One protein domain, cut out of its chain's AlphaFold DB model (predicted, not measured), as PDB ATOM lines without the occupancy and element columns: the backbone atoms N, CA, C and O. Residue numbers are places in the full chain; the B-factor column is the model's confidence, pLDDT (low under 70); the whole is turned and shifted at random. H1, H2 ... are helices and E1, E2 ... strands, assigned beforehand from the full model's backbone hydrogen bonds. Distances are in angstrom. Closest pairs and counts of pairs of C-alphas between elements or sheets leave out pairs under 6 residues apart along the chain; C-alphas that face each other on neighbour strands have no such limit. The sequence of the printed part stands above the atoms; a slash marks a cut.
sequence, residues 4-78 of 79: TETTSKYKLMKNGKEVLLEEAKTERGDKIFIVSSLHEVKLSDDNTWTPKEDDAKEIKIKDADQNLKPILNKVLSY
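What this domain is: This is residues 4 to 78 of the 79 residues of an uncharacterized protein of Sulfuracidifex metallicus DSM 6482 = JCM 9184 (UniProt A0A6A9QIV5). A small, twisted sheet of three strands, E1, E2 and E3, has one short helix, H1, over one face, and a long looping arm reaches away from the end of E3. That arm belongs to residues 38 to 67, which hold no named element; it runs out to a narrow loop about Asp 45, folds back, comes beside E1 at residues 57 to 58 and goes on to H1. The printed part has 75 residues, with three named strands and then one named helix along the chain; the sheet's order is E1, E2, E3, antiparallel throughout. The class is mixed, helices and strands, with under half of the residues in named elements. The whole is only just compact, close to loose, with a radius of gyration of the C-alphas of 13.7 A and spans of 43 by 33 by 22 A.

How they stand to each other: E1, residues 4 to 14, bends by 56 degrees at residue 7 and is an edge strand. It forms a hairpin with E2, residues 17 to 26, antiparallel at 161 degrees; N 10 and O 21 are 2.8 A apart, and N 19 and O 12 are 2.8 A apart, both within hydrogen-bond range. E2, the inner strand, forms a second hairpin with E3, residues 31 to 37, antiparallel at 156 degrees, with N 22 and O 34 at 2.8 A, within hydrogen-bond range. E1, E2 and E3 are a meander, each strand the antiparallel neighbour of the one before. Beyond E3, residues 41 to 42 pair antiparallel with residues 48 to 49, and residues 57 to 58 pair parallel with residues 10 to 11 of E1. H1, residues 68 to 76, is on the sheet at a height over the sheet of 9.0 A. It lies over E2 and only just not over E3, on which 2 of its 9 C-alphas fall. It runs slantwise to the strands, at 55 degrees to E2 on the local plane. The closest C-alphas of E3 and H1 are those of Val 35 and Val 75, 7.7 A apart. In H1 every O i to N i+4 pair is within hydrogen-bond range.

Where its parts are: E1 begins at C-alpha 4, (189.171, 45.957, 106.951), and is 28.6 A long from first to last C-alpha. E2 is 27.6 A long and E3 20.2 A, the latter ending at C-alpha 37, (204.844, 36.834, 118.981). H1 is 11.9 A long and ends at C-alpha 76, (198.270, 29.910, 124.317).

The domain as a whole: The two C-alphas farthest apart are those of Asp 45 and Gln 66, at 43.8 A. The printed part has no cut. The links E1 to E2 and E2 to E3 are tight, and the link E3 to H1 is long, with 30 residues. The mean pLDDT of the printed part is 84.1, and no printed residue is under 70.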
ATOM      1  N   THR A   4     189.706  44.602 107.124       80.25
ATOM      2  CA  THR A   4     189.171  45.957 106.951       80.25
ATOM      3  C   THR A   4     189.393  46.827 108.176       80.25
ATOM      4  O   THR A   4     189.525  48.036 108.025       80.25
ATOM      5  N   GLU A   5     189.460  46.233 109.366       83.56
ATOM      6  CA  GLU A   5     189.633  46.967 110.619       83.56
ATOM      7  C   GLU A   5     190.224  46.058 111.701       83.56
ATOM      8  O   GLU A   5     189.824  44.898 111.814       83.56
ATOM      9  N   THR A   6     191.135  46.598 112.513       79.19
ATOM     10  CA  THR A   6     191.523  46.017 113.804       79.19
ATOM     11  C   THR A   6     190.712  46.720 114.883       79.19
ATOM     12  O   THR A   6     190.849  47.927 115.068       79.19
ATOM     13  N   THR A   7     189.838  45.987 115.567       81.06
ATOM     14  CA  THR A   7     188.876  46.546 116.525       81.06
ATOM     15  C   THR A   7     189.430  46.605 117.942       81.06
ATOM     16  O   THR A   7     188.982  47.418 118.749       81.06
ATOM     17  N   SER A   8     190.378  45.734 118.291       85.81
ATOM     18  CA  SER A   8     191.000  45.699 119.618       85.81
ATOM     19  C   SER A   8     192.353  45.004 119.577       85.81
ATOM     20  O   SER A   8     192.540  44.042 118.835       85.81
ATOM     21  N   LYS A   9     193.282  45.461 120.420       90.56
ATOM     22  CA  LYS A   9     194.586  44.829 120.616       90.56
ATOM     23  C   LYS A   9     194.837  44.545 122.084       90.56
ATOM     24  O   LYS A   9     194.543  45.372 122.951       90.56
ATOM     25  N   TYR A  10     195.422  43.385 122.347       89.25
ATOM     26  CA  TYR A  10     195.754  42.925 123.683       89.25
ATOM     27  C   TYR A  10     197.185  42.411 123.727       89.25
ATOM     28  O   TYR A  10     197.592  41.633 122.866       89.25
ATOM     29  N   LYS A  11     197.922  42.799 124.762       90.44
ATOM     30  CA  LYS A  11     199.260  42.289 125.052       90.44
ATOM     31  C   LYS A  11     199.196  41.378 126.267       90.44
ATOM     32  O   LYS A  11     198.573  41.715 127.275       90.44
ATOM     33  N   LEU A  12     199.832  40.216 126.183       89.44
ATOM     34  CA  LEU A  12     199.954  39.308 127.317       89.44
ATOM     35  C   LEU A  12     201.289  38.571 127.322       89.44
ATOM     36  O   LEU A  12     201.900  38.338 126.284       89.44
ATOM     37  N   MET A  13     201.708  38.156 128.515       85.75
ATOM     38  CA  MET A  13     202.908  37.354 128.719       85.75
ATOM     39  C   MET A  13     202.533  35.918 129.083       85.75
ATOM     40  O   MET A  13     201.734  35.679 129.997       85.75
ATOM     41  N   LYS A  14     203.131  34.944 128.397       81.56
ATOM     42  CA  LYS A  14     202.948  33.515 128.669       81.56
ATOM     43  C   LYS A  14     204.275  32.780 128.527       81.56
ATOM     44  O   LYS A  14     204.915  32.855 127.491       81.56
ATOM     45  N   ASN A  15     204.679  32.051 129.571       81.25
ATOM     46  CA  ASN A  15     205.914  31.253 129.585       81.25
ATOM     47  C   ASN A  15     207.171  32.065 129.181       81.25
ATOM     48  O   ASN A  15     208.039  31.558 128.481       81.25
ATOM     49  N   GLY A  16     207.241  33.344 129.576       82.31
ATOM     50  CA  GLY A  16     208.340  34.251 129.211       82.31
ATOM     51  C   GLY A  16     208.293  34.791 127.776       82.31
ATOM     52  O   GLY A  16     209.188  35.533 127.388       82.31
ATOM     53  N   LYS A  17     207.262  34.452 126.992       83.31
ATOM     54  CA  LYS A  17     207.017  35.002 125.655       83.31
ATOM     55  C   LYS A  17     205.960  36.098 125.730       83.31
ATOM     56  O   LYS A  17     204.908  35.903 126.347       83.31
ATOM     57  N   GLU A  18     206.230  37.224 125.085       87.31
ATOM     58  CA  GLU A  18     205.233  38.268 124.861       87.31
ATOM     59  C   GLU A  18     204.424  37.970 123.601       87.31
ATOM     60  O   GLU A  18     204.963  37.591 122.559       87.31
ATOM     61  N   VAL A  19     203.109  38.127 123.713       87.31
ATOM     62  CA  VAL A  19     202.145  37.817 122.662       87.31
ATOM     63  C   VAL A  19     201.243  39.021 122.462       87.31
ATOM     64  O   VAL A  19     200.678  39.551 123.422       87.31
ATOM     65  N   LEU A  20     201.080  39.407 121.202       88.94
ATOM     66  CA  LEU A  20     200.085  40.361 120.749       88.94
ATOM     67  C   LEU A  20     198.901  39.592 120.162       88.94
ATOM     68  O   LEU A  20     199.067  38.752 119.275       88.94
ATOM     69  N   LEU A  21     197.709  39.884 120.664       88.06
ATOM     70  CA  LEU A  21     196.451  39.406 120.120       88.06
ATOM     71  C   LEU A  21     195.691  40.585 119.523       88.06
ATOM     72  O   LEU A  21     195.383  41.545 120.227       88.06
ATOM     73  N   GLU A  22     195.330  40.479 118.255       88.62
ATOM     74  CA  GLU A  22     194.536  41.483 117.559       88.62
ATOM     75  C   GLU A  22     193.189  40.883 117.173       88.62
ATOM     76  O   GLU A  22     193.108  39.837 116.525       88.62
ATOM     77  N   GLU A  23     192.119  41.549 117.577       88.56
ATOM     78  CA  GLU A  23     190.789  41.291 117.060       88.56
ATOM     79  C   GLU A  23     190.598  42.120 115.797       88.56
ATOM     80  O   GLU A  23     190.753  43.342 115.813       88.56
ATOM     81  N   ALA A  24     190.263  41.456 114.699       88.81
ATOM     82  CA  ALA A  24     190.082  42.103 113.414       88.81
ATOM     83  C   ALA A  24     188.776  41.673 112.753       88.81
ATOM     84  O   ALA A  24     188.270  40.567 112.960       88.81
ATOM     85  N   LYS A  25     188.242  42.564 111.923       89.88
ATOM     86  CA  LYS A  25     187.065  42.320 111.099       89.88
ATOM     87  C   LYS A  25     187.475  42.215 109.636       89.88
ATOM     88  O   LYS A  25     188.265  43.021 109.136       89.88
ATOM     89  N   THR A  26     186.958  41.203 108.951       88.62
ATOM     90  CA  THR A  26     187.157  41.026 107.509       88.62
ATOM     91  C   THR A  26     186.157  41.865 106.715       88.62
ATOM     92  O   THR A  26     185.126  42.294 107.234       88.62
ATOM     93  N   GLU A  27     186.409  42.013 105.414       86.31
ATOM     94  CA  GLU A  27     185.480  42.665 104.475       86.31
ATOM     95  C   GLU A  27     184.079  42.035 104.436       86.31
ATOM     96  O   GLU A  27     183.104  42.702 104.102       86.31
ATOM     97  N   ARG A  28     183.966  40.756 104.808       86.56
ATOM     98  CA  ARG A  28     182.695  40.018 104.876       86.56
ATOM     99  C   ARG A  28     181.986  40.179 106.218       86.56
ATOM    100  O   ARG A  28     180.879  39.684 106.394       86.56
ATOM    101  N   GLY A  29     182.615  40.882 107.157       83.44
ATOM    102  CA  GLY A  29     182.128  41.075 108.512       83.44
ATOM    103  C   GLY A  29     182.512  39.965 109.485       83.44
ATOM    104  O   GLY A  29     182.090  40.031 110.639       83.44
ATOM    105  N   ASP A  30     183.325  38.994 109.058       86.06
ATOM    106  CA  ASP A  30     183.803  37.931 109.938       86.06
ATOM    107  C   ASP A  30     184.753  38.511 110.985       86.06
ATOM    108  O   ASP A  30     185.630  39.319 110.671       86.06
ATOM    109  N   LYS A  31     184.601  38.059 112.227       85.56
ATOM    110  CA  LYS A  31     185.528  38.364 113.314       85.56
ATOM    111  C   LYS A  31     186.638  37.319 113.331       85.56
ATOM    112  O   LYS A  31     186.365  36.123 113.436       85.56
ATOM    113  N   ILE A  32     187.879  37.774 113.246       86.94
ATOM    114  CA  ILE A  32     189.075  36.937 113.312       86.94
ATOM    115  C   ILE A  32     189.985  37.405 114.445       86.94
ATOM    116  O   ILE A  32     189.942  38.559 114.865       86.94
ATOM    117  N   PHE A  33     190.823  36.488 114.914       85.56
ATOM    118  CA  PHE A  33     191.859  36.771 115.897       85.56
ATOM    119  C   PHE A  33     193.219  36.494 115.273       85.56
ATOM    120  O   PHE A  33     193.452  35.403 114.749       85.56
ATOM    121  N   ILE A  34     194.102  37.484 115.325       86.06
ATOM    122  CA  ILE A  34     195.477  37.407 114.842       86.06
ATOM    123  C   ILE A  34     196.373  37.311 116.068       86.06
ATOM    124  O   ILE A  34     196.235  38.092 117.005       86.06
ATOM    125  N   VAL A  35     197.262  36.325 116.075       84.50
ATOM    126  CA  VAL A  35     198.165  36.059 117.193       84.50
ATOM    127  C   VAL A  35     199.583  36.207 116.682       84.50
ATOM    128  O   VAL A  35     199.989  35.483 115.773       84.50
ATOM    129  N   SER A  36     200.333  37.110 117.298       84.31
ATOM    130  CA  SER A  36     201.703  37.423 116.918       84.31
ATOM    131  C   SER A  36     202.611  37.326 118.137       84.31
ATOM    132  O   SER A  36     202.259  37.779 119.224       84.31
ATOM    133  N   SER A  37     203.794  36.743 117.966       82.44
ATOM    134  CA  SER A  37     204.844  36.834 118.981       82.44
ATOM    135  C   SER A  37     205.482  38.218 118.903       82.44
ATOM    136  O   SER A  37     205.877  38.651 117.819       82.44
ATOM    137  N   LEU A  38     205.591  38.909 120.033       78.88
ATOM    138  CA  LEU A  38     206.290  40.188 120.131       78.88
ATOM    139  C   LEU A  38     207.773  39.897 120.323       78.88
ATOM    140  O   LEU A  38     208.244  39.690 121.440       78.88
ATOM    141  N   HIS A  39     208.494  39.755 119.218       80.44
ATOM    142  CA  HIS A  39     209.945  39.599 119.218       80.44
ATOM    143  C   HIS A  39     210.556  40.715 118.382       80.44
ATOM    144  O   HIS A  39     210.059  41.029 117.299       80.44
ATOM    145  N   GLU A  40     211.633  41.302 118.894       79.75
ATOM    146  CA  GLU A  40     212.447  42.232 118.128       79.75
ATOM    147  C   GLU A  40     213.175  41.468 117.023       79.75
ATOM    148  O   GLU A  40     213.875  40.483 117.273       79.75
ATOM    149  N   VAL A  41     212.986  41.916 115.787       82.69
ATOM    150  CA  VAL A  41     213.640  41.351 114.612       82.69
ATOM    151  C   VAL A  41     214.686  42.341 114.130       82.69
ATOM    152  O   VAL A  41     214.370  43.489 113.821       82.69
ATOM    153  N   LYS A  42     215.940  41.891 114.034       83.88
ATOM    154  CA  LYS A  42     216.994  42.664 113.370       83.88
ATOM    155  C   LYS A  42     216.792  42.622 111.860       83.88
ATOM    156  O   LYS A  42     216.672  41.544 111.279       83.88
ATOM    157  N   LEU A  43     216.766  43.795 111.245       85.62
ATOM    158  CA  LEU A  43     216.768  43.973 109.800       85.62
ATOM    159  C   LEU A  43     218.212  44.022 109.278       85.62
ATOM    160  O   LEU A  43     219.168  44.106 110.048       85.62
ATOM    161  N   SER A  44     218.371  43.942 107.959       83.31
ATOM    162  CA  SER A  44     219.669  43.896 107.267       83.31
ATOM    163  C   SER A  44     220.546  45.137 107.455       83.31
ATOM    164  O   SER A  44     221.745  45.083 107.204       83.31
ATOM    165  N   ASP A  45     219.951  46.244 107.877       80.75
ATOM    166  CA  ASP A  45     220.516  47.591 107.837       80.75
ATOM    167  C   ASP A  45     220.635  48.177 109.255       80.75
ATOM    168  O   ASP A  45     220.385  49.356 109.484       80.75
ATOM    169  N   ASP A  46     220.971  47.311 110.222       78.69
ATOM    170  CA  ASP A  46     221.092  47.573 111.671       78.69
ATOM    171  C   ASP A  46     219.828  48.125 112.356       78.69
ATOM    172  O   ASP A  46     219.789  48.303 113.575       78.69
ATOM    173  N   ASN A  47     218.755  48.321 111.594       82.25
ATOM    174  CA  ASN A  47     217.443  48.679 112.098       82.25
ATOM    175  C   ASN A  47     216.792  47.491 112.813       82.25
ATOM    176  O   ASN A  47     216.936  46.335 112.409       82.25
ATOM    177  N   THR A  48     216.016  47.776 113.851       83.62
ATOM    178  CA  THR A  48     215.177  46.785 114.523       83.62
ATOM    179  C   THR A  48     213.716  47.038 114.183       83.62
ATOM    180  O   THR A  48     213.255  48.177 114.096       83.62
ATOM    181  N   TRP A  49     212.981  45.957 113.940       84.19
ATOM    182  CA  TRP A  49     211.539  45.988 113.758       84.19
ATOM    183  C   TRP A  49     210.870  45.242 114.901       84.19
ATOM    184  O   TRP A  49     211.202  44.093 115.197       84.19
ATOM    185  N   THR A  50     209.892  45.895 115.512       79.19
ATOM    186  CA  THR A  50     208.983  45.299 116.484       79.19
ATOM    187  C   THR A  50     207.548  45.474 115.988       79.19
ATOM    188  O   THR A  50     207.231  46.470 115.323       79.19
ATOM    189  N   PRO A  51     206.647  44.519 116.273       79.69
ATOM    190  CA  PRO A  51     205.231  44.720 116.004       79.69
ATOM    191  C   PRO A  51     204.711  45.944 116.768       79.69
ATOM    192  O   PRO A  51     205.062  46.161 117.925       79.69
ATOM    193  N   LYS A  52     203.855  46.745 116.121       79.88
ATOM    194  CA  LYS A  52     203.270  47.938 116.745       79.88
ATOM    195  C   LYS A  52     202.282  47.548 117.841       79.88
ATOM    196  O   LYS A  52     201.212  47.010 117.544       79.88
ATOM    197  N   GLU A  53     202.627  47.888 119.074       80.38
ATOM    198  CA  GLU A  53     201.855  47.564 120.277       80.38
ATOM    199  C   GLU A  53     201.338  48.794 121.038       80.38
ATOM    200  O   GLU A  53     200.742  48.633 122.096       80.38
ATOM    201  N   ASP A  54     201.524  50.005 120.504       80.56
ATOM    202  CA  ASP A  54     201.272  51.273 121.214       80.56
ATOM    203  C   ASP A  54     199.834  51.416 121.758       80.56
ATOM    204  O   ASP A  54     199.600  52.073 122.771       80.56
ATOM    205  N   ASP A  55     198.858  50.798 121.089       85.19
ATOM    206  CA  ASP A  55     197.434  50.793 121.438       85.19
ATOM    207  C   ASP A  55     196.964  49.486 122.106       85.19
ATOM    208  O   ASP A  55     195.771  49.312 122.381       85.19
ATOM    209  N   ALA A  56     197.880  48.551 122.373       86.62
ATOM    210  CA  ALA A  56     197.554  47.261 122.960       86.62
ATOM    211  C   ALA A  56     197.306  47.369 124.469       86.62
ATOM    212  O   ALA A  56     198.128  47.865 125.238       86.62
ATOM    213  N   LYS A  57     196.169  46.837 124.920       88.62
ATOM    214  CA  LYS A  57     195.852  46.753 126.349       88.62
ATOM    215  C   LYS A  57     196.534  45.543 126.964       88.62
ATOM    216  O   LYS A  57     196.330  44.419 126.505       88.62
ATOM    217  N   GLU A  58     197.282  45.744 128.042       89.12
ATOM    218  CA  GLU A  58     197.783  44.618 128.824       89.12
ATOM    219  C   GLU A  58     196.626  43.838 129.452       89.12
ATOM    220  O   GLU A  58     195.745  44.405 130.104       89.12
ATOM    221  N   ILE A  59     196.631  42.520 129.266       87.94
ATOM    222  CA  ILE A  59     195.619  41.635 129.828       87.94
ATOM    223  C   ILE A  59     196.255  40.390 130.437       87.94
ATOM    224  O   ILE A  59     197.157  39.768 129.876       87.94
ATOM    225  N   LYS A  60     195.746  39.975 131.598       84.31
ATOM    226  CA  LYS A  60     196.025  38.646 132.151       84.31
ATOM    227  C   LYS A  60     194.882  37.724 131.759       84.31
ATOM    228  O   LYS A  60     193.723  38.107 131.843       84.31
ATOM    229  N   ILE A  61     195.186  36.470 131.424       81.69
ATOM    230  CA  ILE A  61     194.182  35.463 131.015       81.69
ATOM    231  C   ILE A  61     193.026  35.354 132.027       81.69
ATOM    232  O   ILE A  61     191.877  35.125 131.657       81.69
ATOM    233  N   LYS A  62     193.324  35.518 133.321       83.62
ATOM    234  CA  LYS A  62     192.325  35.482 134.396       83.62
ATOM    235  C   LYS A  62     191.297  36.620 134.322       83.62
ATOM    236  O   LYS A  62     190.158  36.391 134.717       83.62
ATOM    237  N   ASP A  63     191.706  37.768 133.790       85.50
ATOM    238  CA  ASP A  63     190.936  39.009 133.707       85.50
ATOM    239  C   ASP A  63     190.267  39.161 132.324       85.50
ATOM    240  O   ASP A  63     189.505  40.098 132.098       85.50
ATOM    241  N   ALA A  64     190.530  38.230 131.396       83.62
ATOM    242  CA  ALA A  64     189.872  38.176 130.098       83.62
ATOM    243  C   ALA A  64     188.384  37.839 130.233       83.62
ATOM    244  O   ALA A  64     187.992  36.976 131.027       83.62
ATOM    245  N   ASP A  65     187.566  38.504 129.416       83.75
ATOM    246  CA  ASP A  65     186.129  38.262 129.371       83.75
ATOM    247  C   ASP A  65     185.793  36.838 128.891       83.75
ATOM    248  O   ASP A  65     186.633  36.097 128.371       83.75
ATOM    249  N   GLN A  66     184.535  36.437 129.077       83.62
ATOM    250  CA  GLN A  66     184.080  35.076 128.777       83.62
ATOM    251  C   GLN A  66     184.181  34.695 127.293       83.62
ATOM    252  O   GLN A  66     184.272  33.506 126.992       83.62
ATOM    253  N   ASN A  67     184.195  35.667 126.378       80.81
ATOM    254  CA  ASN A  67     184.324  35.415 124.944       80.81
ATOM    255  C   ASN A  67     185.794  35.271 124.538       80.81
ATOM    256  O   ASN A  67     186.130  34.444 123.691       80.81
ATOM    257  N   LEU A  68     186.677  36.046 125.164       81.88
ATOM    258  CA  LEU A  68     188.102  36.081 124.860       81.88
ATOM    259  C   LEU A  68     188.874  34.945 125.539       81.88
ATOM    260  O   LEU A  68     189.801  34.374 124.965       81.88
ATOM    261  N   LYS A  69     188.479  34.572 126.757       86.81
ATOM    262  CA  LYS A  69     189.173  33.579 127.587       86.81
ATOM    263  C   LYS A  69     189.312  32.194 126.931       86.81
ATOM    264  O   LYS A  69     190.414  31.645 126.989       86.81
ATOM    265  N   PRO A  70     188.290  31.613 126.265       86.75
ATOM    266  CA  PRO A  70     188.439  30.344 125.548       86.75
ATOM    267  C   PRO A  70     189.430  30.438 124.383       86.75
ATOM    268  O   PRO A  70     190.199  29.507 124.145       86.75
ATOM    269  N   ILE A  71     189.433  31.573 123.681       82.38
ATOM    270  CA  ILE A  71     190.296  31.827 122.524       82.38
ATOM    271  C   ILE A  71     191.742  31.945 122.987       82.38
ATOM    272  O   ILE A  71     192.600  31.230 122.478       82.38
ATOM    273  N   LEU A  72     191.988  32.758 124.017       81.56
ATOM    274  CA  LEU A  72     193.294  32.876 124.659       81.56
ATOM    275  C   LEU A  72     193.792  31.517 125.150       81.56
ATOM    276  O   LEU A  72     194.901  31.128 124.812       81.56
ATOM    277  N   ASN A  73     192.980  30.749 125.879       85.69
ATOM    278  CA  ASN A  73     193.400  29.433 126.371       85.69
ATOM    279  C   ASN A  73     193.786  28.476 125.237       85.69
ATOM    280  O   ASN A  73     194.800  27.786 125.336       85.69
ATOM    281  N   LYS A  74     193.007  28.452 124.150       83.69
ATOM    282  CA  LYS A  74     193.298  27.612 122.984       83.69
ATOM    283  C   LYS A  74     194.577  28.061 122.285       83.69
ATOM    284  O   LYS A  74     195.443  27.234 122.030       83.69
ATOM    285  N   VAL A  75     194.718  29.351 122.001       75.88
ATOM    286  CA  VAL A  75     195.891  29.915 121.319       75.88
ATOM    287  C   VAL A  75     197.161  29.695 122.135       75.88
ATOM    288  O   VAL A  75     198.157  29.205 121.616       75.88
ATOM    289  N   LEU A  76     197.115  30.005 123.428       77.44
ATOM    290  CA  LEU A  76     198.270  29.910 124.317       77.44
ATOM    291  C   LEU A  76     198.685  28.470 124.617       77.44
ATOM    292  O   LEU A  76     199.802  28.264 125.073       77.44
ATOM    293  N   SER A  77     197.824  27.478 124.369       82.75
ATOM    294  CA  SER A  77     198.227  26.068 124.444       82.75
ATOM    295  C   SER A  77     199.221  25.658 123.350       82.75
ATOM    296  O   SER A  77     199.878  24.632 123.496       82.75
ATOM    297  N   TYR A  78     199.358  26.458 122.286       74.94
ATOM    298  CA  TYR A  78     200.330  26.231 121.213       74.94
ATOM    299  C   TYR A  78     201.680  26.939 121.441       74.94
ATOM    300  O   TYR A  78     202.570  26.800 120.601       74.94
TER     301      TYR A  78